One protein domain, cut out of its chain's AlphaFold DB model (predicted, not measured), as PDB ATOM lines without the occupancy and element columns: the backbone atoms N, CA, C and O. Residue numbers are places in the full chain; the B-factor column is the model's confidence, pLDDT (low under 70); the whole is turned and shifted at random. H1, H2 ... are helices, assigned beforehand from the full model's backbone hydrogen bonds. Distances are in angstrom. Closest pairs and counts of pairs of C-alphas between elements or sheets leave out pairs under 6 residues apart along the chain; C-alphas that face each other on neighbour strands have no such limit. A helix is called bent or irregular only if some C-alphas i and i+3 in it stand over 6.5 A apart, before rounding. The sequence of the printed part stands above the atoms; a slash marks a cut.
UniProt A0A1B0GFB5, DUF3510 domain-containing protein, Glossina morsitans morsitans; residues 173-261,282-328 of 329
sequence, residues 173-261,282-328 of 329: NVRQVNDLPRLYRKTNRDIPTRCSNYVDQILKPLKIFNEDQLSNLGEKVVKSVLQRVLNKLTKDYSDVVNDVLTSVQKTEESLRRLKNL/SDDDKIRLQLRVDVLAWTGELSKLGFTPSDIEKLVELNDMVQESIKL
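AT A GLANCE: This is residues 173 to 261 and 282 to 328 of the 329 residues of the protein "DUF3510 domain-containing protein" of Glossina morsitans morsitans (UniProt A0A1B0GFB5). A long rod of five helices in an up-and-down bundle, each helix running against the one before it, is built along the very long H3. H4 and H5 run beside the middle of H3, H1 lies along another side of it, and H2 folds back beside its first residues; residues 253 to 261 of H3 stick out alone. The printed part has 136 residues, with H1 to H5 in order and no named strand, and its class is all helix. It is only just compact, close to loose, with a radius of gyration of the C-alphas of 17.0 A, and spans 65 by 26 by 20 A.

IN THESE COORDINATES: H1, residues 173 to 184, begins at C-alpha 173 (29.141, 28.805, 42.024) and is 18.4 A long; it is only just irregular, with C-alphas 178 and 181 6.8 A apart. H2, residues 197 to 217, is 29.6 A long and irregular, with C-alphas 212 and 215 7.3 A apart, and has a kink of 34 degrees near residue 211. H3, residues 219 to 261, is 60.9 A long and ends at C-alpha 261 (57.576, 46.279, 20.244). H4, residues 283 to 304, is 31.7 A long. H5, residues 315 to 327, is 18.9 A long and ends at C-alpha 327 (49.061, 48.047, 44.064).

HOW THE PARTS SIT: H3 and H4 are the hubs, touching four helices each. They touch each other at a shallow tilt of 10 degrees, opposite ways, with the C-alphas of Val 248 and Asp 284 closest at 6.4 A. H1 touches H3 at a shallow tilt of 26 degrees, the same way; their closest C-alphas, those of Val 174 and Tyr 237, are 5.8 A apart. H2 and H3 form a helical hairpin, in which residues 206 to 214 of H2 alone touch H3, closest at the C-alphas of Leu 214 and Val 222, 6.3 A. H4 and H5 form another, with the C-alphas of Arg 292 and Val 322 closest at 5.8 A. H5 is apart from H1 and H2. Every O i to N i+4 pair is within hydrogen-bond range in H3 and H4, against 13 of 17 in H2, 8 of 9 in H5 and 2 of 8 in H1, where 7 of 9 O i to N i+3 pairs are within range.

THE WHOLE: The C-alphas farthest apart, those of Asn 216 and Leu 261, are 65.8 A apart. Residues 262 to 281 are not printed, and C-alphas 261 and 282 are 20.1 A apart across this cut. The link from H1 to H2 is long, with 12 residues. The mean pLDDT of the printed part is 83.8; residues 186 to 188, 190 to 191, 193 and 327 to 328 are under 70.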
ATOM      1  N   ASN A 173      29.314  27.361  41.837       79.00
ATOM      2  CA  ASN A 173      29.141  28.805  42.024       79.00
ATOM      3  C   ASN A 173      30.485  29.512  42.219       79.00
ATOM      4  O   ASN A 173      30.667  30.621  41.724       79.00
ATOM      5  N   VAL A 174      31.458  28.845  42.853       80.56
ATOM      6  CA  VAL A 174      32.834  29.356  42.990       80.56
ATOM      7  C   VAL A 174      33.485  29.531  41.614       80.56
ATOM      8  O   VAL A 174      34.271  30.452  41.402       80.56
ATOM      9  N   ARG A 175      33.124  28.702  40.625       81.50
ATOM     10  CA  ARG A 175      33.683  28.795  39.269       81.50
ATOM     11  C   ARG A 175      33.171  29.989  38.474       81.50
ATOM     12  O   ARG A 175      33.851  30.364  37.521       81.50
ATOM     13  N   GLN A 176      32.061  30.621  38.873       82.81
ATOM     14  CA  GLN A 176      31.541  31.837  38.222       82.81
ATOM     15  C   GLN A 176      32.548  33.002  38.267       82.81
ATOM     16  O   GLN A 176      32.497  33.910  37.441       82.81
ATOM     17  N   VAL A 177      33.527  32.952  39.175       83.19
ATOM     18  CA  VAL A 177      34.668  33.882  39.221       83.19
ATOM     19  C   VAL A 177      35.448  33.890  37.895       83.19
ATOM     20  O   VAL A 177      35.917  34.940  37.457       83.19
ATOM     21  N   ASN A 178      35.528  32.751  37.196       82.31
ATOM     22  CA  ASN A 178      36.190  32.643  35.890       82.31
ATOM     23  C   ASN A 178      35.477  33.416  34.772       82.31
ATOM     24  O   ASN A 178      36.076  33.661  33.722       82.31
ATOM     25  N   ASP A 179      34.220  33.817  34.973       82.62
ATOM     26  CA  ASP A 179      33.472  34.609  34.001       82.62
ATOM     27  C   ASP A 179      33.757  36.111  34.126       82.62
ATOM     28  O   ASP A 179      33.491  36.861  33.183       82.62
ATOM     29  N   LEU A 180      34.372  36.566  35.229       81.44
ATOM     30  CA  LEU A 180      34.698  37.980  35.451       81.44
ATOM     31  C   LEU A 180      35.530  38.601  34.310       81.44
ATOM     32  O   LEU A 180      35.175  39.693  33.857       81.44
ATOM     33  N   PRO A 181      36.565  37.936  33.750       79.25
ATOM     34  CA  PRO A 181      37.281  38.468  32.596       79.25
ATOM     35  C   PRO A 181      36.401  38.674  31.365       79.25
ATOM     36  O   PRO A 181      36.542  39.682  30.675       79.25
ATOM     37  N   ARG A 182      35.481  37.745  31.080       79.94
ATOM     38  CA  ARG A 182      34.532  37.880  29.960       79.94
ATOM     39  C   ARG A 182      33.531  39.001  30.210       79.94
ATOM     40  O   ARG A 182      33.123  39.672  29.270       79.94
ATOM     41  N   LEU A 183      33.152  39.186  31.469       77.00
ATOM     42  CA  LEU A 183      32.140  40.138  31.893       77.00
ATOM     43  C   LEU A 183      32.579  41.593  31.747       77.00
ATOM     44  O   LEU A 183      31.724  42.436  31.506       77.00
ATOM     45  N   TYR A 184      33.874  41.873  31.919       76.06
ATOM     46  CA  TYR A 184      34.424  43.230  31.876       76.06
ATOM     47  C   TYR A 184      35.148  43.553  30.566       76.06
ATOM     48  O   TYR A 184      34.997  44.666  30.062       76.06
ATOM     49  N   ARG A 185      35.862  42.599  29.953       76.81
ATOM     50  CA  ARG A 185      36.611  42.852  28.710       76.81
ATOM     51  C   ARG A 185      35.691  43.263  27.569       76.81
ATOM     52  O   ARG A 185      34.803  42.505  27.186       76.81
ATOM     53  N   LYS A 186      35.974  44.416  26.955       64.88
ATOM     54  CA  LYS A 186      35.207  44.953  25.812       64.88
ATOM     55  C   LYS A 186      33.721  45.153  26.119       64.88
ATOM     56  O   LYS A 186      32.890  45.163  25.211       64.88
ATOM     57  N   THR A 187      33.388  45.325  27.391       63.44
ATOM     58  CA  THR A 187      32.054  45.728  27.816       63.44
ATOM     59  C   THR A 187      32.159  47.143  28.368       63.44
ATOM     60  O   THR A 187      33.043  47.438  29.169       63.44
ATOM     61  N   ASN A 188      31.259  48.043  27.975       64.56
ATOM     62  CA  ASN A 188      31.196  49.394  28.551       64.56
ATOM     63  C   ASN A 188      30.579  49.374  29.964       64.56
ATOM     64  O   ASN A 188      29.779  50.239  30.302       64.56
ATOM     65  N   ARG A 189      30.894  48.357  30.777       70.19
ATOM     66  CA  ARG A 189      30.408  48.261  32.152       70.19
ATOM     67  C   ARG A 189      31.104  49.281  33.044       70.19
ATOM     68  O   ARG A 189      32.313  49.527  32.922       70.19
ATOM     69  N   ASP A 190      30.307  49.832  33.950       68.00
ATOM     70  CA  ASP A 190      30.745  50.771  34.973       68.00
ATOM     71  C   ASP A 190      31.678  50.110  35.993       68.00
ATOM     72  O   ASP A 190      31.836  48.888  36.052       68.00
ATOM     73  N   ILE A 191      32.325  50.952  36.795       67.19
ATOM     74  CA  ILE A 191      33.257  50.529  37.836       67.19
ATOM     75  C   ILE A 191      32.502  49.697  38.898       67.19
ATOM     76  O   ILE A 191      31.496  50.170  39.437       67.19
ATOM     77  N   PRO A 192      32.983  48.487  39.235       71.50
ATOM     78  CA  PRO A 192      32.389  47.630  40.259       71.50
ATOM     79  C   PRO A 192      32.193  48.325  41.610       71.50
ATOM     80  O   PRO A 192      33.151  48.813  42.208       71.50
ATOM     81  N   THR A 193      30.965  48.316  42.132       69.94
ATOM     82  CA  THR A 193      30.640  48.816  43.487       69.94
ATOM     83  C   THR A 193      29.838  47.827  44.330       69.94
ATOM     84  O   THR A 193      29.672  48.040  45.529       69.94
ATOM     85  N   ARG A 194      29.346  46.740  43.728       72.50
ATOM     86  CA  ARG A 194      28.551  45.703  44.393       72.50
ATOM     87  C   ARG A 194      29.221  44.348  44.238       72.50
ATOM     88  O   ARG A 194      29.872  44.105  43.220       72.50
ATOM     89  N   CYS A 195      29.049  43.492  45.241       80.25
ATOM     90  CA  CYS A 195      29.529  42.123  45.166       80.25
ATOM     91  C   CYS A 195      28.769  41.324  44.102       80.25
ATOM     92  O   CYS A 195      27.609  41.603  43.786       80.25
ATOM     93  N   SER A 196      29.448  40.330  43.546       82.06
ATOM     94  CA  SER A 196      28.894  39.388  42.586       82.06
ATOM     95  C   SER A 196      27.850  38.477  43.241       82.06
ATOM     96  O   SER A 196      28.007  38.037  44.379       82.06
ATOM     97  N   ASN A 197      26.797  38.129  42.493       82.06
ATOM     98  CA  ASN A 197      25.677  37.319  42.996       82.06
ATOM     99  C   ASN A 197      26.102  35.938  43.523       82.06
ATOM    100  O   ASN A 197      25.444  35.405  44.415       82.06
ATOM    101  N   TYR A 198      27.193  35.363  43.000       83.06
ATOM    102  CA  TYR A 198      27.687  34.063  43.454       83.06
ATOM    103  C   TYR A 198      28.115  34.084  44.931       83.06
ATOM    104  O   TYR A 198      27.972  33.072  45.607       83.06
ATOM    105  N   VAL A 199      28.580  35.226  45.462       84.00
ATOM    106  CA  VAL A 199      29.004  35.353  46.870       84.00
ATOM    107  C   VAL A 199      27.818  35.105  47.803       84.00
ATOM    108  O   VAL A 199      27.915  34.307  48.731       84.00
ATOM    109  N   ASP A 200      26.675  35.737  47.532       84.50
ATOM    110  CA  ASP A 200      25.471  35.541  48.344       84.50
ATOM    111  C   ASP A 200      24.865  34.144  48.137       84.50
ATOM    112  O   ASP A 200      24.428  33.513  49.096       84.50
ATOM    113  N   GLN A 201      24.917  33.607  46.910       85.94
ATOM    114  CA  GLN A 201      24.461  32.241  46.623       85.94
ATOM    115  C   GLN A 201      25.232  31.181  47.418       85.94
ATOM    116  O   GLN A 201      24.609  30.271  47.957       85.94
ATOM    117  N   ILE A 202      26.558  31.315  47.526       87.75
ATOM    118  CA  ILE A 202      27.408  30.377  48.273       87.75
ATOM    119  C   ILE A 202      27.167  30.491  49.781       87.75
ATOM    120  O   ILE A 202      27.150  29.485  50.481       87.75
ATOM    121  N   LEU A 203      26.974  31.704  50.304       88.06
ATOM    122  CA  LEU A 203      26.865  31.925  51.750       88.06
ATOM    123  C   LEU A 203      25.441  31.742  52.295       88.06
ATOM    124  O   LEU A 203      25.269  31.539  53.498       88.06
ATOM    125  N   LYS A 204      24.411  31.794  51.443       89.50
ATOM    126  CA  LYS A 204      23.008  31.664  51.856       89.50
ATOM    127  C   LYS A 204      22.707  30.356  52.613       89.50
ATOM    128  O   LYS A 204      22.097  30.462  53.678       89.50
ATOM    129  N   PRO A 205      23.129  29.159  52.159       89.50
ATOM    130  CA  PRO A 205      22.910  27.921  52.914       89.50
ATOM    131  C   PRO A 205      23.572  27.942  54.296       89.50
ATOM    132  O   PRO A 205      22.987  27.463  55.262       89.50
ATOM    133  N   LEU A 206      24.749  28.567  54.419       90.56
ATOM    134  CA  LEU A 206      25.471  28.680  55.692       90.56
ATOM    135  C   LEU A 206      24.745  29.578  56.695       90.56
ATOM    136  O   LEU A 206      24.693  29.255  57.880       90.56
ATOM    137  N   LYS A 207      24.155  30.683  56.224       90.06
ATOM    138  CA  LYS A 207      23.338  31.579  57.056       90.06
ATOM    139  C   LYS A 207      22.090  30.868  57.575       90.06
ATOM    140  O   LYS A 207      21.843  30.895  58.775       90.06
ATOM    141  N   ILE A 208      21.367  30.180  56.687       89.81
ATOM    142  CA  ILE A 208      20.171  29.401  57.048       89.81
ATOM    143  C   ILE A 208      20.537  28.313  58.063       89.81
ATOM    144  O   ILE A 208      19.884  28.187  59.090       89.81
ATOM    145  N   PHE A 209      21.621  27.570  57.824       90.50
ATOM    146  CA  PHE A 209      22.088  26.546  58.756       90.50
ATOM    147  C   PHE A 209      22.442  27.123  60.134       90.50
ATOM    148  O   PHE A 209      22.069  26.544  61.154       90.50
ATOM    149  N   ASN A 210      23.135  28.266  60.173       89.56
ATOM    150  CA  ASN A 210      23.483  28.932  61.422       89.56
ATOM    151  C   ASN A 210      22.236  29.356  62.209       89.56
ATOM    152  O   ASN A 210      22.180  29.134  63.409       89.56
ATOM    153  N   GLU A 211      21.233  29.939  61.552       88.44
ATOM    154  CA  GLU A 211      19.998  30.390  62.206       88.44
ATOM    155  C   GLU A 211      19.129  29.214  62.678       88.44
ATOM    156  O   GLU A 211      18.679  29.203  63.824       88.44
ATOM    157  N   ASP A 212      18.945  28.198  61.830       87.31
ATOM    158  CA  ASP A 212      18.034  27.083  62.100       87.31
ATOM    159  C   ASP A 212      18.584  26.090  63.137       87.31
ATOM    160  O   ASP A 212      17.806  25.432  63.828       87.31
ATOM    161  N   GLN A 213      19.912  25.924  63.227       86.88
ATOM    162  CA  GLN A 213      20.527  24.838  64.006       86.88
ATOM    163  C   GLN A 213      21.282  25.289  65.258       86.88
ATOM    164  O   GLN A 213      21.709  24.432  66.038       86.88
ATOM    165  N   LEU A 214      21.413  26.598  65.508       85.56
ATOM    166  CA  LEU A 214      22.091  27.123  66.703       85.56
ATOM    167  C   LEU A 214      21.460  26.624  68.007       85.56
ATOM    168  O   LEU A 214      22.176  26.303  68.956       85.56
ATOM    169  N   SER A 215      20.131  26.535  68.045       83.69
ATOM    170  CA  SER A 215      19.368  26.043  69.196       83.69
ATOM    171  C   SER A 215      19.470  24.527  69.381       83.69
ATOM    172  O   SER A 215      19.479  24.065  70.518       83.69
ATOM    173  N   ASN A 216      19.577  23.764  68.288       82.94
ATOM    174  CA  ASN A 216      19.566  22.299  68.321       82.94
ATOM    175  C   ASN A 216      20.949  21.702  68.612       82.94
ATOM    176  O   ASN A 216      21.083  20.851  69.484       82.94
ATOM    177  N   LEU A 217      21.982  22.133  67.880       84.50
ATOM    178  CA  LEU A 217      23.343  21.581  67.977       84.50
ATOM    179  C   LEU A 217      24.222  22.322  68.999       84.50
ATOM    180  O   LEU A 217      25.255  21.808  69.431       84.50
ATOM    181  N   GLY A 218      23.835  23.547  69.363       86.12
ATOM    182  CA  GLY A 218      24.620  24.436  70.206       86.12
ATOM    183  C   GLY A 218      25.753  25.153  69.462       86.12
ATOM    184  O   GLY A 218      26.267  24.712  68.433       86.12
ATOM    185  N   GLU A 219      26.184  26.282  70.030       87.06
ATOM    186  CA  GLU A 219      27.121  27.216  69.390       87.06
ATOM    187  C   GLU A 219      28.459  26.571  68.994       87.06
ATOM    188  O   GLU A 219      28.978  26.833  67.911       87.06
ATOM    189  N   LYS A 220      29.016  25.700  69.844       87.44
ATOM    190  CA  LYS A 220      30.328  25.078  69.600       87.44
ATOM    191  C   LYS A 220      30.325  24.176  68.365       87.44
ATOM    192  O   LYS A 220      31.247  24.252  67.556       87.44
ATOM    193  N   VAL A 221      29.299  23.335  68.226       89.06
ATOM    194  CA  VAL A 221      29.190  22.369  67.123       89.06
ATOM    195  C   VAL A 221      28.887  23.105  65.824       89.06
ATOM    196  O   VAL A 221      29.574  22.887  64.830       89.06
ATOM    197  N   VAL A 222      27.934  24.047  65.847       90.62
ATOM    198  CA  VAL A 222      27.600  24.869  64.673       90.62
ATOM    199  C   VAL A 222      28.820  25.641  64.182       90.62
ATOM    200  O   VAL A 222      29.145  25.565  62.998       90.62
ATOM    201  N   LYS A 223      29.556  26.310  65.080       90.12
ATOM    202  CA  LYS A 223      30.792  27.012  64.709       90.12
ATOM    203  C   LYS A 223      31.839  26.068  64.127       90.12
ATOM    204  O   LYS A 223      32.435  26.405  63.112       90.12
ATOM    205  N   SER A 224      32.038  24.887  64.714       91.81
ATOM    206  CA  SER A 224      32.998  23.906  64.192       91.81
ATOM    207  C   SER A 224      32.633  23.431  62.779       91.81
ATOM    208  O   SER A 224      33.483  23.430  61.887       91.81
ATOM    209  N   VAL A 225      31.363  23.094  62.542       92.75
ATOM    210  CA  VAL A 225      30.858  22.672  61.226       92.75
ATOM    211  C   VAL A 225      31.022  23.796  60.204       92.75
ATOM    212  O   VAL A 225      31.624  23.583  59.151       92.75
ATOM    213  N   LEU A 226      30.566  25.009  60.531       92.19
ATOM    214  CA  LEU A 226      30.687  26.175  59.656       92.19
ATOM    215  C   LEU A 226      32.147  26.502  59.336       92.19
ATOM    216  O   LEU A 226      32.466  26.725  58.174       92.19
ATOM    217  N   GLN A 227      33.045  26.467  60.323       92.88
ATOM    218  CA  GLN A 227      34.471  26.721  60.114       92.88
ATOM    219  C   GLN A 227      35.069  25.742  59.103       92.88
ATOM    220  O   GLN A 227      35.800  26.139  58.199       92.88
ATOM    221  N   ARG A 228      34.733  24.453  59.215       93.19
ATOM    222  CA  ARG A 228      35.232  23.415  58.304       93.19
ATOM    223  C   ARG A 228      34.713  23.604  56.880       93.19
ATOM    224  O   ARG A 228      35.491  23.470  55.936       93.19
ATOM    225  N   VAL A 229      33.437  23.967  56.726       92.69
ATOM    226  CA  VAL A 229      32.852  24.306  55.420       92.69
ATOM    227  C   VAL A 229      33.528  25.551  54.836       92.69
ATOM    228  O   VAL A 229      33.987  25.529  53.696       92.69
ATOM    229  N   LEU A 230      33.662  26.614  55.629       91.44
ATOM    230  CA  LEU A 230      34.270  27.878  55.218       91.44
ATOM    231  C   LEU A 230      35.746  27.728  54.845       91.44
ATOM    232  O   LEU A 230      36.165  28.335  53.866       91.44
ATOM    233  N   ASN A 231      36.518  26.897  55.551       91.94
ATOM    234  CA  ASN A 231      37.907  26.589  55.192       91.94
ATOM    235  C   ASN A 231      37.995  25.956  53.804       91.94
ATOM    236  O   ASN A 231      38.796  26.377  52.969       91.94
ATOM    237  N   LYS A 232      37.140  24.965  53.530       91.12
ATOM    238  CA  LYS A 232      37.117  24.294  52.230       91.12
ATOM    239  C   LYS A 232      36.681  25.246  51.112       91.12
ATOM    240  O   LYS A 232      37.364  25.330  50.095       91.12
ATOM    241  N   LEU A 233      35.603  26.004  51.321       90.38
ATOM    242  CA  LEU A 233      35.095  26.962  50.335       90.38
ATOM    243  C   LEU A 233      36.069  28.119  50.087       90.38
ATOM    244  O   LEU A 233      36.290  28.486  48.939       90.38
ATOM    245  N   THR A 234      36.680  28.672  51.137       89.88
ATOM    246  CA  THR A 234      37.656  29.770  51.015       89.88
ATOM    247  C   THR A 234      38.916  29.298  50.303       89.88
ATOM    248  O   THR A 234      39.464  30.038  49.491       89.88
ATOM    249  N   LYS A 235      39.345  28.050  50.527       90.50
ATOM    250  CA  LYS A 235      40.453  27.446  49.785       90.50
ATOM    251  C   LYS A 235      40.149  27.324  48.296       90.50
ATOM    252  O   LYS A 235      40.940  27.806  47.491       90.50
ATOM    253  N   ASP A 236      39.002  26.745  47.950       89.31
ATOM    254  CA  ASP A 236      38.596  26.585  46.553       89.31
ATOM    255  C   ASP A 236      38.386  27.957  45.880       89.31
ATOM    256  O   ASP A 236      38.800  28.166  44.741       89.31
ATOM    257  N   TYR A 237      37.820  28.931  46.602       88.38
ATOM    258  CA  TYR A 237      37.665  30.308  46.133       88.38
ATOM    259  C   TYR A 237      39.012  30.996  45.909       88.38
ATOM    260  O   TYR A 237      39.223  31.595  44.857       88.38
ATOM    261  N   SER A 238      39.943  30.867  46.853       89.19
ATOM    262  CA  SER A 238      41.285  31.436  46.740       89.19
ATOM    263  C   SER A 238      42.045  30.881  45.542       89.19
ATOM    264  O   SER A 238      42.733  31.643  44.865       89.19
ATOM    265  N   ASP A 239      41.922  29.581  45.268       89.81
ATOM    266  CA  ASP A 239      42.598  28.947  44.138       89.81
ATOM    267  C   ASP A 239      42.048  29.496  42.805       89.81
ATOM    268  O   ASP A 239      42.819  29.906  41.936       89.81
ATOM    269  N   VAL A 240      40.720  29.642  42.676       88.62
ATOM    270  CA  VAL A 240      40.097  30.223  41.471       88.62
ATOM    271  C   VAL A 240      40.422  31.714  41.306       88.62
ATOM    272  O   VAL A 240      40.700  32.170  40.194       88.62
ATOM    273  N   VAL A 241      40.418  32.495  42.390       88.31
ATOM    274  CA  VAL A 241      40.800  33.917  42.349       88.31
ATOM    275  C   VAL A 241      42.251  34.070  41.887       88.31
ATOM    276  O   VAL A 241      42.532  34.908  41.028       88.31
ATOM    277  N   ASN A 242      43.159  33.234  42.397       89.12
ATOM    278  CA  ASN A 242      44.562  33.235  41.994       89.12
ATOM    279  C   ASN A 242      44.743  32.909  40.501       89.12
ATOM    280  O   ASN A 242      45.510  33.583  39.806       89.12
ATOM    281  N   ASP A 243      44.001  31.931  39.977       89.00
ATOM    282  CA  ASP A 243      44.025  31.581  38.552       89.00
ATOM    283  C   ASP A 243      43.567  32.752  37.667       89.00
ATOM    284  O   ASP A 243      44.211  33.073  36.657       89.00
ATOM    285  N   VAL A 244      42.492  33.443  38.063       87.81
ATOM    286  CA  VAL A 244      41.989  34.622  37.343       87.81
ATOM    287  C   VAL A 244      42.997  35.769  37.392       87.81
ATOM    288  O   VAL A 244      43.310  36.333  36.341       87.81
ATOM    289  N   LEU A 245      43.550  36.092  38.564       87.19
ATOM    290  CA  LEU A 245      44.561  37.147  38.705       87.19
ATOM    291  C   LEU A 245      45.813  36.849  37.874       87.19
ATOM    292  O   LEU A 245      46.279  37.714  37.131       87.19
ATOM    293  N   THR A 246      46.300  35.607  37.910       87.62
ATOM    294  CA  THR A 246      47.453  35.161  37.114       87.62
ATOM    295  C   THR A 246      47.178  35.281  35.611       87.62
ATOM    296  O   THR A 246      48.039  35.708  34.838       87.62
ATOM    297  N   SER A 247      45.972  34.917  35.166       87.75
ATOM    298  CA  SER A 247      45.545  35.040  33.766       87.75
ATOM    299  C   SER A 247      45.466  36.501  33.308       87.75
ATOM    300  O   SER A 247      45.942  36.846  32.218       87.75
ATOM    301  N   VAL A 248      44.915  37.377  34.153       85.69
ATOM    302  CA  VAL A 248      44.854  38.826  33.911       85.69
ATOM    303  C   VAL A 248      46.267  39.403  33.805       85.69
ATOM    304  O   VAL A 248      46.577  40.036  32.799       85.69
ATOM    305  N   GLN A 249      47.158  39.087  34.750       85.44
ATOM    306  CA  GLN A 249      48.547  39.555  34.739       85.44
ATOM    307  C   GLN A 249      49.306  39.111  33.479       85.44
ATOM    308  O   GLN A 249      49.936  39.930  32.810       85.44
ATOM    309  N   LYS A 250      49.207  37.831  33.089       86.19
ATOM    310  CA  LYS A 250      49.835  37.327  31.851       86.19
ATOM    311  C   LYS A 250      49.312  38.048  30.607       86.19
ATOM    312  O   LYS A 250      50.082  38.341  29.689       86.19
ATOM    313  N   THR A 251      48.009  38.334  30.569       84.25
ATOM    314  CA  THR A 251      47.392  39.071  29.459       84.25
ATOM    315  C   THR A 251      47.943  40.496  29.397       84.25
ATOM    316  O   THR A 251      48.387  40.932  28.332       84.25
ATOM    317  N   GLU A 252      47.998  41.187  30.531       82.38
ATOM    318  CA  GLU A 252      48.517  42.549  30.643       82.38
ATOM    319  C   GLU A 252      49.993  42.642  30.222       82.38
ATOM    320  O   GLU A 252      50.359  43.478  29.390       82.38
ATOM    321  N   GLU A 253      50.839  41.726  30.700       83.12
ATOM    322  CA  GLU A 253      52.251  41.652  30.310       83.12
ATOM    323  C   GLU A 253      52.426  41.398  28.806       83.12
ATOM    324  O   GLU A 253      53.295  42.006  28.169       83.12
ATOM    325  N   SER A 254      51.588  40.545  28.205       81.62
ATOM    326  CA  SER A 254      51.622  40.279  26.761       81.62
ATOM    327  C   SER A 254      51.275  41.526  25.935       81.62
ATOM    328  O   SER A 254      51.974  41.845  24.968       81.62
ATOM    329  N   LEU A 255      50.260  42.288  26.363       80.88
ATOM    330  CA  LEU A 255      49.852  43.542  25.729       80.88
ATOM    331  C   LEU A 255      50.923  44.622  25.900       80.88
ATOM    332  O   LEU A 255      51.220  45.352  24.950       80.88
ATOM    333  N   ARG A 256      51.558  44.694  27.075       81.19
ATOM    334  CA  ARG A 256      52.662  45.621  27.353       81.19
ATOM    335  C   ARG A 256      53.876  45.329  26.469       81.19
ATOM    336  O   ARG A 256      54.423  46.254  25.869       81.19
ATOM    337  N   ARG A 257      54.257  44.055  26.305       83.44
ATOM    338  CA  ARG A 257      55.327  43.639  25.376       83.44
ATOM    339  C   ARG A 257      54.987  43.999  23.930       83.44
ATOM    340  O   ARG A 257      55.826  44.579  23.244       83.44
ATOM    341  N   LEU A 258      53.756  43.735  23.485       75.50
ATOM    342  CA  LEU A 258      53.293  44.092  22.140       75.50
ATOM    343  C   LEU A 258      53.342  45.611  21.896       75.50
ATOM    344  O   LEU A 258      53.809  46.057  20.847       75.50
ATOM    345  N   LYS A 259      52.907  46.420  22.873       76.06
ATOM    346  CA  LYS A 259      52.949  47.888  22.798       76.06
ATOM    347  C   LYS A 259      54.384  48.418  22.744       76.06
ATOM    348  O   LYS A 259      54.658  49.328  21.962       76.06
ATOM    349  N   ASN A 260      55.303  47.823  23.505       76.06
ATOM    350  CA  ASN A 260      56.719  48.196  23.489       76.06
ATOM    351  C   ASN A 260      57.389  47.845  22.150       76.06
ATOM    352  O   ASN A 260      58.121  48.666  21.605       76.06
ATOM    353  N   LEU A 261      57.080  46.680  21.568       74.56
ATOM    354  CA  LEU A 261      57.576  46.279  20.244       74.56
ATOM    355  C   LEU A 261      57.061  47.202  19.131       74.56
ATOM    356  O   LEU A 261      57.823  47.607  18.257       74.56
ATOM    357  N   SER A 282      41.872  50.463  33.334       77.00
ATOM    358  CA  SER A 282      41.859  49.385  32.335       77.00
ATOM    359  C   SER A 282      40.702  48.411  32.607       77.00
ATOM    360  O   SER A 282      40.261  48.274  33.749       77.00
ATOM    361  N   ASP A 283      40.228  47.682  31.592       77.62
ATOM    362  CA  ASP A 283      39.290  46.565  31.801       77.62
ATOM    363  C   ASP A 283      39.873  45.545  32.800       77.62
ATOM    364  O   ASP A 283      39.154  45.023  33.649       77.62
ATOM    365  N   ASP A 284      41.194  45.338  32.762       79.88
ATOM    366  CA  ASP A 284      41.921  44.484  33.709       79.88
ATOM    367  C   ASP A 284      41.946  45.074  35.139       79.88
ATOM    368  O   ASP A 284      41.856  44.327  36.116       79.88
ATOM    369  N   ASP A 285      41.938  46.407  35.291       80.88
ATOM    370  CA  ASP A 285      41.801  47.067  36.602       80.88
ATOM    371  C   ASP A 285      40.392  46.900  37.175       80.88
ATOM    372  O   ASP A 285      40.230  46.709  38.381       80.88
ATOM    373  N   LYS A 286      39.361  46.935  36.319       82.56
ATOM    374  CA  LYS A 286      37.976  46.672  36.734       82.56
ATOM    375  C   LYS A 286      37.811  45.233  37.225       82.56
ATOM    376  O   LYS A 286      37.127  45.023  38.222       82.56
ATOM    377  N   ILE A 287      38.476  44.259  36.594       82.81
ATOM    378  CA  ILE A 287      38.461  42.856  37.044       82.81
ATOM    379  C   ILE A 287      39.085  42.729  38.442       82.81
ATOM    380  O   ILE A 287      38.453  42.173  39.342       82.81
ATOM    381  N   ARG A 288      40.282  43.293  38.660       85.31
ATOM    382  CA  ARG A 288      40.945  43.299  39.981       85.31
ATOM    383  C   ARG A 288      40.103  43.995  41.051       85.31
ATOM    384  O   ARG A 288      39.995  43.521  42.182       85.31
ATOM    385  N   LEU A 289      39.459  45.104  40.689       85.44
ATOM    386  CA  LEU A 289      38.588  45.844  41.593       85.44
ATOM    387  C   LEU A 289      37.323  45.056  41.967       85.44
ATOM    388  O   LEU A 289      36.950  45.076  43.139       85.44
ATOM    389  N   GLN A 290      36.693  44.351  41.019       86.38
ATOM    390  CA  GLN A 290      35.549  43.477  41.307       86.38
ATOM    391  C   GLN A 290      35.949  42.356  42.266       86.38
ATOM    392  O   GLN A 290      35.277  42.166  43.276       86.38
ATOM    393  N   LEU A 291      37.074  41.679  42.008       86.38
ATOM    394  CA  LEU A 291      37.594  40.636  42.897       86.38
ATOM    395  C   LEU A 291      37.802  41.161  44.321       86.38
ATOM    396  O   LEU A 291      37.445  40.487  45.282       86.38
ATOM    397  N   ARG A 292      38.295  42.395  44.478       86.50
ATOM    398  CA  ARG A 292      38.411  43.027  45.801       86.50
ATOM    399  C   ARG A 292      37.061  43.240  46.462       86.50
ATOM    400  O   ARG A 292      36.923  42.945  47.644       86.50
ATOM    401  N   VAL A 293      36.084  43.778  45.736       87.56
ATOM    402  CA  VAL A 293      34.734  43.983  46.280       87.56
ATOM    403  C   VAL A 293      34.129  42.647  46.719       87.56
ATOM    404  O   VAL A 293      33.545  42.573  47.798       87.56
ATOM    405  N   ASP A 294      34.341  41.585  45.942       87.75
ATOM    406  CA  ASP A 294      33.822  40.247  46.228       87.75
ATOM    407  C   ASP A 294      34.511  39.607  47.443       87.75
ATOM    408  O   ASP A 294      33.831  39.097  48.330       87.75
ATOM    409  N   VAL A 295      35.844  39.686  47.543       87.81
ATOM    410  CA  VAL A 295      36.619  39.175  48.694       87.81
ATOM    411  C   VAL A 295      36.332  39.960  49.980       87.81
ATOM    412  O   VAL A 295      36.228  39.367  51.057       87.81
ATOM    413  N   LEU A 296      36.143  41.281  49.894       87.38
ATOM    414  CA  LEU A 296      35.750  42.095  51.049       87.38
ATOM    415  C   LEU A 296      34.329  41.765  51.511       87.38
ATOM    416  O   LEU A 296      34.095  41.648  52.713       87.38
ATOM    417  N   ALA A 297      33.393  41.585  50.577       87.62
ATOM    418  CA  ALA A 297      32.038  41.154  50.904       87.62
ATOM    419  C   ALA A 297      32.043  39.759  51.538       87.62
ATOM    420  O   ALA A 297      31.433  39.580  52.585       87.62
ATOM    421  N   TRP A 298      32.796  38.809  50.975       88.44
ATOM    422  CA  TRP A 298      33.004  37.480  51.554       88.44
ATOM    423  C   TRP A 298      33.503  37.586  53.002       88.44
ATOM    424  O   TRP A 298      32.837  37.126  53.923       88.44
ATOM    425  N   THR A 299      34.607  38.298  53.237       88.19
ATOM    426  CA  THR A 299      35.181  38.484  54.584       88.19
ATOM    427  C   THR A 299      34.195  39.155  55.555       88.19
ATOM    428  O   THR A 299      34.099  38.766  56.722       88.19
ATOM    429  N   GLY A 300      33.428  40.142  55.080       86.94
ATOM    430  CA  GLY A 300      32.409  40.824  55.877       86.94
ATOM    431  C   GLY A 300      31.240  39.915  56.262       86.94
ATOM    432  O   GLY A 300      30.782  39.959  57.401       86.94
ATOM    433  N   GLU A 301      30.776  39.061  55.353       87.94
ATOM    434  CA  GLU A 301      29.730  38.075  55.645       87.94
ATOM    435  C   GLU A 301      30.227  36.975  56.599       87.94
ATOM    436  O   GLU A 301      29.505  36.592  57.517       87.94
ATOM    437  N   LEU A 302      31.481  36.537  56.465       88.56
ATOM    438  CA  LEU A 302      32.128  35.615  57.407       88.56
ATOM    439  C   LEU A 302      32.218  36.216  58.820       88.56
ATOM    440  O   LEU A 302      31.953  35.530  59.808       88.56
ATOM    441  N   SER A 303      32.495  37.519  58.916       87.69
ATOM    442  CA  SER A 303      32.500  38.242  60.194       87.69
ATOM    443  C   SER A 303      31.112  38.291  60.841       87.69
ATOM    444  O   SER A 303      30.997  38.160  62.058       87.69
ATOM    445  N   LYS A 304      30.036  38.411  60.046       88.25
ATOM    446  CA  LYS A 304      28.649  38.339  60.552       88.25
ATOM    447  C   LYS A 304      28.289  36.952  61.087       88.25
ATOM    448  O   LYS A 304      27.490  36.859  62.011       88.25
ATOM    449  N   LEU A 305      28.896  35.899  60.542       85.94
ATOM    450  CA  LEU A 305      28.782  34.529  61.056       85.94
ATOM    451  C   LEU A 305      29.652  34.283  62.307       85.94
ATOM    452  O   LEU A 305      29.643  33.184  62.855       85.94
ATOM    453  N   GLY A 306      30.377  35.301  62.785       85.25
ATOM    454  CA  GLY A 306      31.173  35.240  64.010       85.25
ATOM    455  C   GLY A 306      32.590  34.694  63.826       85.25
ATOM    456  O   GLY A 306      33.192  34.291  64.820       85.25
ATOM    457  N   PHE A 307      33.114  34.679  62.596       88.81
ATOM    458  CA  PHE A 307      34.485  34.256  62.296       88.81
ATOM    459  C   PHE A 307      35.409  35.447  62.063       88.81
ATOM    460  O   PHE A 307      35.066  36.388  61.347       88.81
ATOM    461  N   THR A 308      36.612  35.388  62.625       82.88
ATOM    462  CA  THR A 308      37.683  36.328  62.301       82.88
ATOM    463  C   THR A 308      38.506  35.821  61.114       82.88
ATOM    464  O   THR A 308      38.520  34.618  60.839       82.88
ATOM    465  N   PRO A 309      39.242  36.696  60.404       78.00
ATOM    466  CA  PRO A 309      40.078  36.263  59.285       78.00
ATOM    467  C   PRO A 309      41.164  35.248  59.644       78.00
ATOM    468  O   PRO A 309      41.601  34.509  58.770       78.00
ATOM    469  N   SER A 310      41.572  35.187  60.913       79.69
ATOM    470  CA  SER A 310      42.548  34.213  61.413       79.69
ATOM    471  C   SER A 310      41.949  32.829  61.668       79.69
ATOM    472  O   SER A 310      42.690  31.851  61.725       79.69
ATOM    473  N   ASP A 311      40.625  32.733  61.823       80.69
ATOM    474  CA  ASP A 311      39.942  31.463  62.097       80.69
ATOM    475  C   ASP A 311      39.773  30.612  60.831       80.69
ATOM    476  O   ASP A 311      39.493  29.413  60.924       80.69
ATOM    477  N   ILE A 312      39.918  31.233  59.654       86.12
ATOM    478  CA  ILE A 312      39.660  30.613  58.357       86.12
ATOM    479  C   ILE A 312      40.952  30.522  57.547       86.12
ATOM    480  O   ILE A 312      41.618  31.521  57.268       86.12
ATOM    481  N   GLU A 313      41.287  29.303  57.133       85.31
ATOM    482  CA  GLU A 313      42.484  29.015  56.347       85.31
ATOM    483  C   GLU A 313      42.447  29.772  55.006       85.31
ATOM    484  O   GLU A 313      41.402  29.862  54.358       85.31
ATOM    485  N   LYS A 314      43.595  30.319  54.586       84.06
ATOM    486  CA  LYS A 314      43.778  31.128  53.365       84.06
ATOM    487  C   LYS A 314      42.999  32.451  53.289       84.06
ATOM    488  O   LYS A 314      43.189  33.179  52.318       84.06
ATOM    489  N   LEU A 315      42.172  32.835  54.271       83.56
ATOM    490  CA  LEU A 315      41.401  34.087  54.164       83.56
ATOM    491  C   LEU A 315      42.287  35.343  54.240       83.56
ATOM    492  O   LEU A 315      42.028  36.326  53.543       83.56
ATOM    493  N   VAL A 316      43.331  35.316  55.071       84.75
ATOM    494  CA  VAL A 316      44.321  36.405  55.154       84.75
ATOM    495  C   VAL A 316      45.109  36.505  53.848       84.75
ATOM    496  O   VAL A 316      45.119  37.564  53.228       84.75
ATOM    497  N   GLU A 317      45.661  35.383  53.377       86.44
ATOM    498  CA  GLU A 317      46.408  35.310  52.113       86.44
ATOM    499  C   GLU A 317      45.569  35.784  50.920       86.44
ATOM    500  O   GLU A 317      46.061  36.518  50.069       86.44
ATOM    501  N   LEU A 318      44.285  35.416  50.874       86.75
ATOM    502  CA  LEU A 318      43.359  35.864  49.839       86.75
ATOM    503  C   LEU A 318      43.148  37.383  49.879       86.75
ATOM    504  O   LEU A 318      43.166  38.037  48.835       86.75
ATOM    505  N   ASN A 319      42.955  37.958  51.069       85.81
ATOM    506  CA  ASN A 319      42.830  39.406  51.215       85.81
ATOM    507  C   ASN A 319      44.110  40.118  50.762       85.81
ATOM    508  O   ASN A 319      44.024  41.066  49.979       85.81
ATOM    509  N   ASP A 320      45.278  39.644  51.189       86.50
ATOM    510  CA  ASP A 320      46.567  40.232  50.822       86.50
ATOM    511  C   ASP A 320      46.820  40.137  49.312       86.50
ATOM    512  O   ASP A 320      47.111  41.149  48.674       86.50
ATOM    513  N   MET A 321      46.583  38.967  48.708       86.75
ATOM    514  CA  MET A 321      46.735  38.722  47.268       86.75
ATOM    515  C   MET A 321      45.906  39.698  46.425       86.75
ATOM    516  O   MET A 321      46.398  40.287  45.457       86.75
ATOM    517  N   VAL A 322      44.642  39.920  46.796       85.00
ATOM    518  CA  VAL A 322      43.784  40.845  46.049       85.00
ATOM    519  C   VAL A 322      44.180  42.307  46.286       85.00
ATOM    520  O   VAL A 322      44.136  43.107  45.347       85.00
ATOM    521  N   GLN A 323      44.633  42.673  47.488       84.06
ATOM    522  CA  GLN A 323      45.139  44.023  47.768       84.06
ATOM    523  C   GLN A 323      46.437  44.327  47.009       84.06
ATOM    524  O   GLN A 323      46.589  45.424  46.468       84.06
ATOM    525  N   GLU A 324      47.363  43.371  46.936       81.31
ATOM    526  CA  GLU A 324      48.609  43.498  46.175       81.31
ATOM    527  C   GLU A 324      48.354  43.623  44.676       81.31
ATOM    528  O   GLU A 324      48.966  44.472  44.023       81.31
ATOM    529  N   SER A 325      47.382  42.873  44.143       76.75
ATOM    530  CA  SER A 325      47.038  42.921  42.717       76.75
ATOM    531  C   SER A 325      46.669  44.328  42.228       76.75
ATOM    532  O   SER A 325      46.919  44.664  41.077       76.75
ATOM    533  N   ILE A 326      46.120  45.177  43.104       74.81
ATOM    534  CA  ILE A 326      45.721  46.558  42.786       74.81
ATOM    535  C   ILE A 326      46.884  47.548  42.969       74.81
ATOM    536  O   ILE A 326      46.885  48.621  42.360       74.81
ATOM    537  N   LYS A 327      47.872  47.215  43.811       63.81
ATOM    538  CA  LYS A 327      49.061  48.047  44.064       63.81
ATOM    539  C   LYS A 327      50.127  47.901  42.979       63.81
ATOM    540  O   LYS A 327      50.899  48.839  42.790       63.81
ATOM    541  N   LEU A 328      50.172  46.761  42.289       56.84
ATOM    542  CA  LEU A 328      51.038  46.523  41.131       56.84
ATOM    543  C   LEU A 328      50.600  47.425  39.958       56.84
ATOM    544  O   LEU A 328      49.790  47.030  39.126       56.84
TER     545      LEU A 328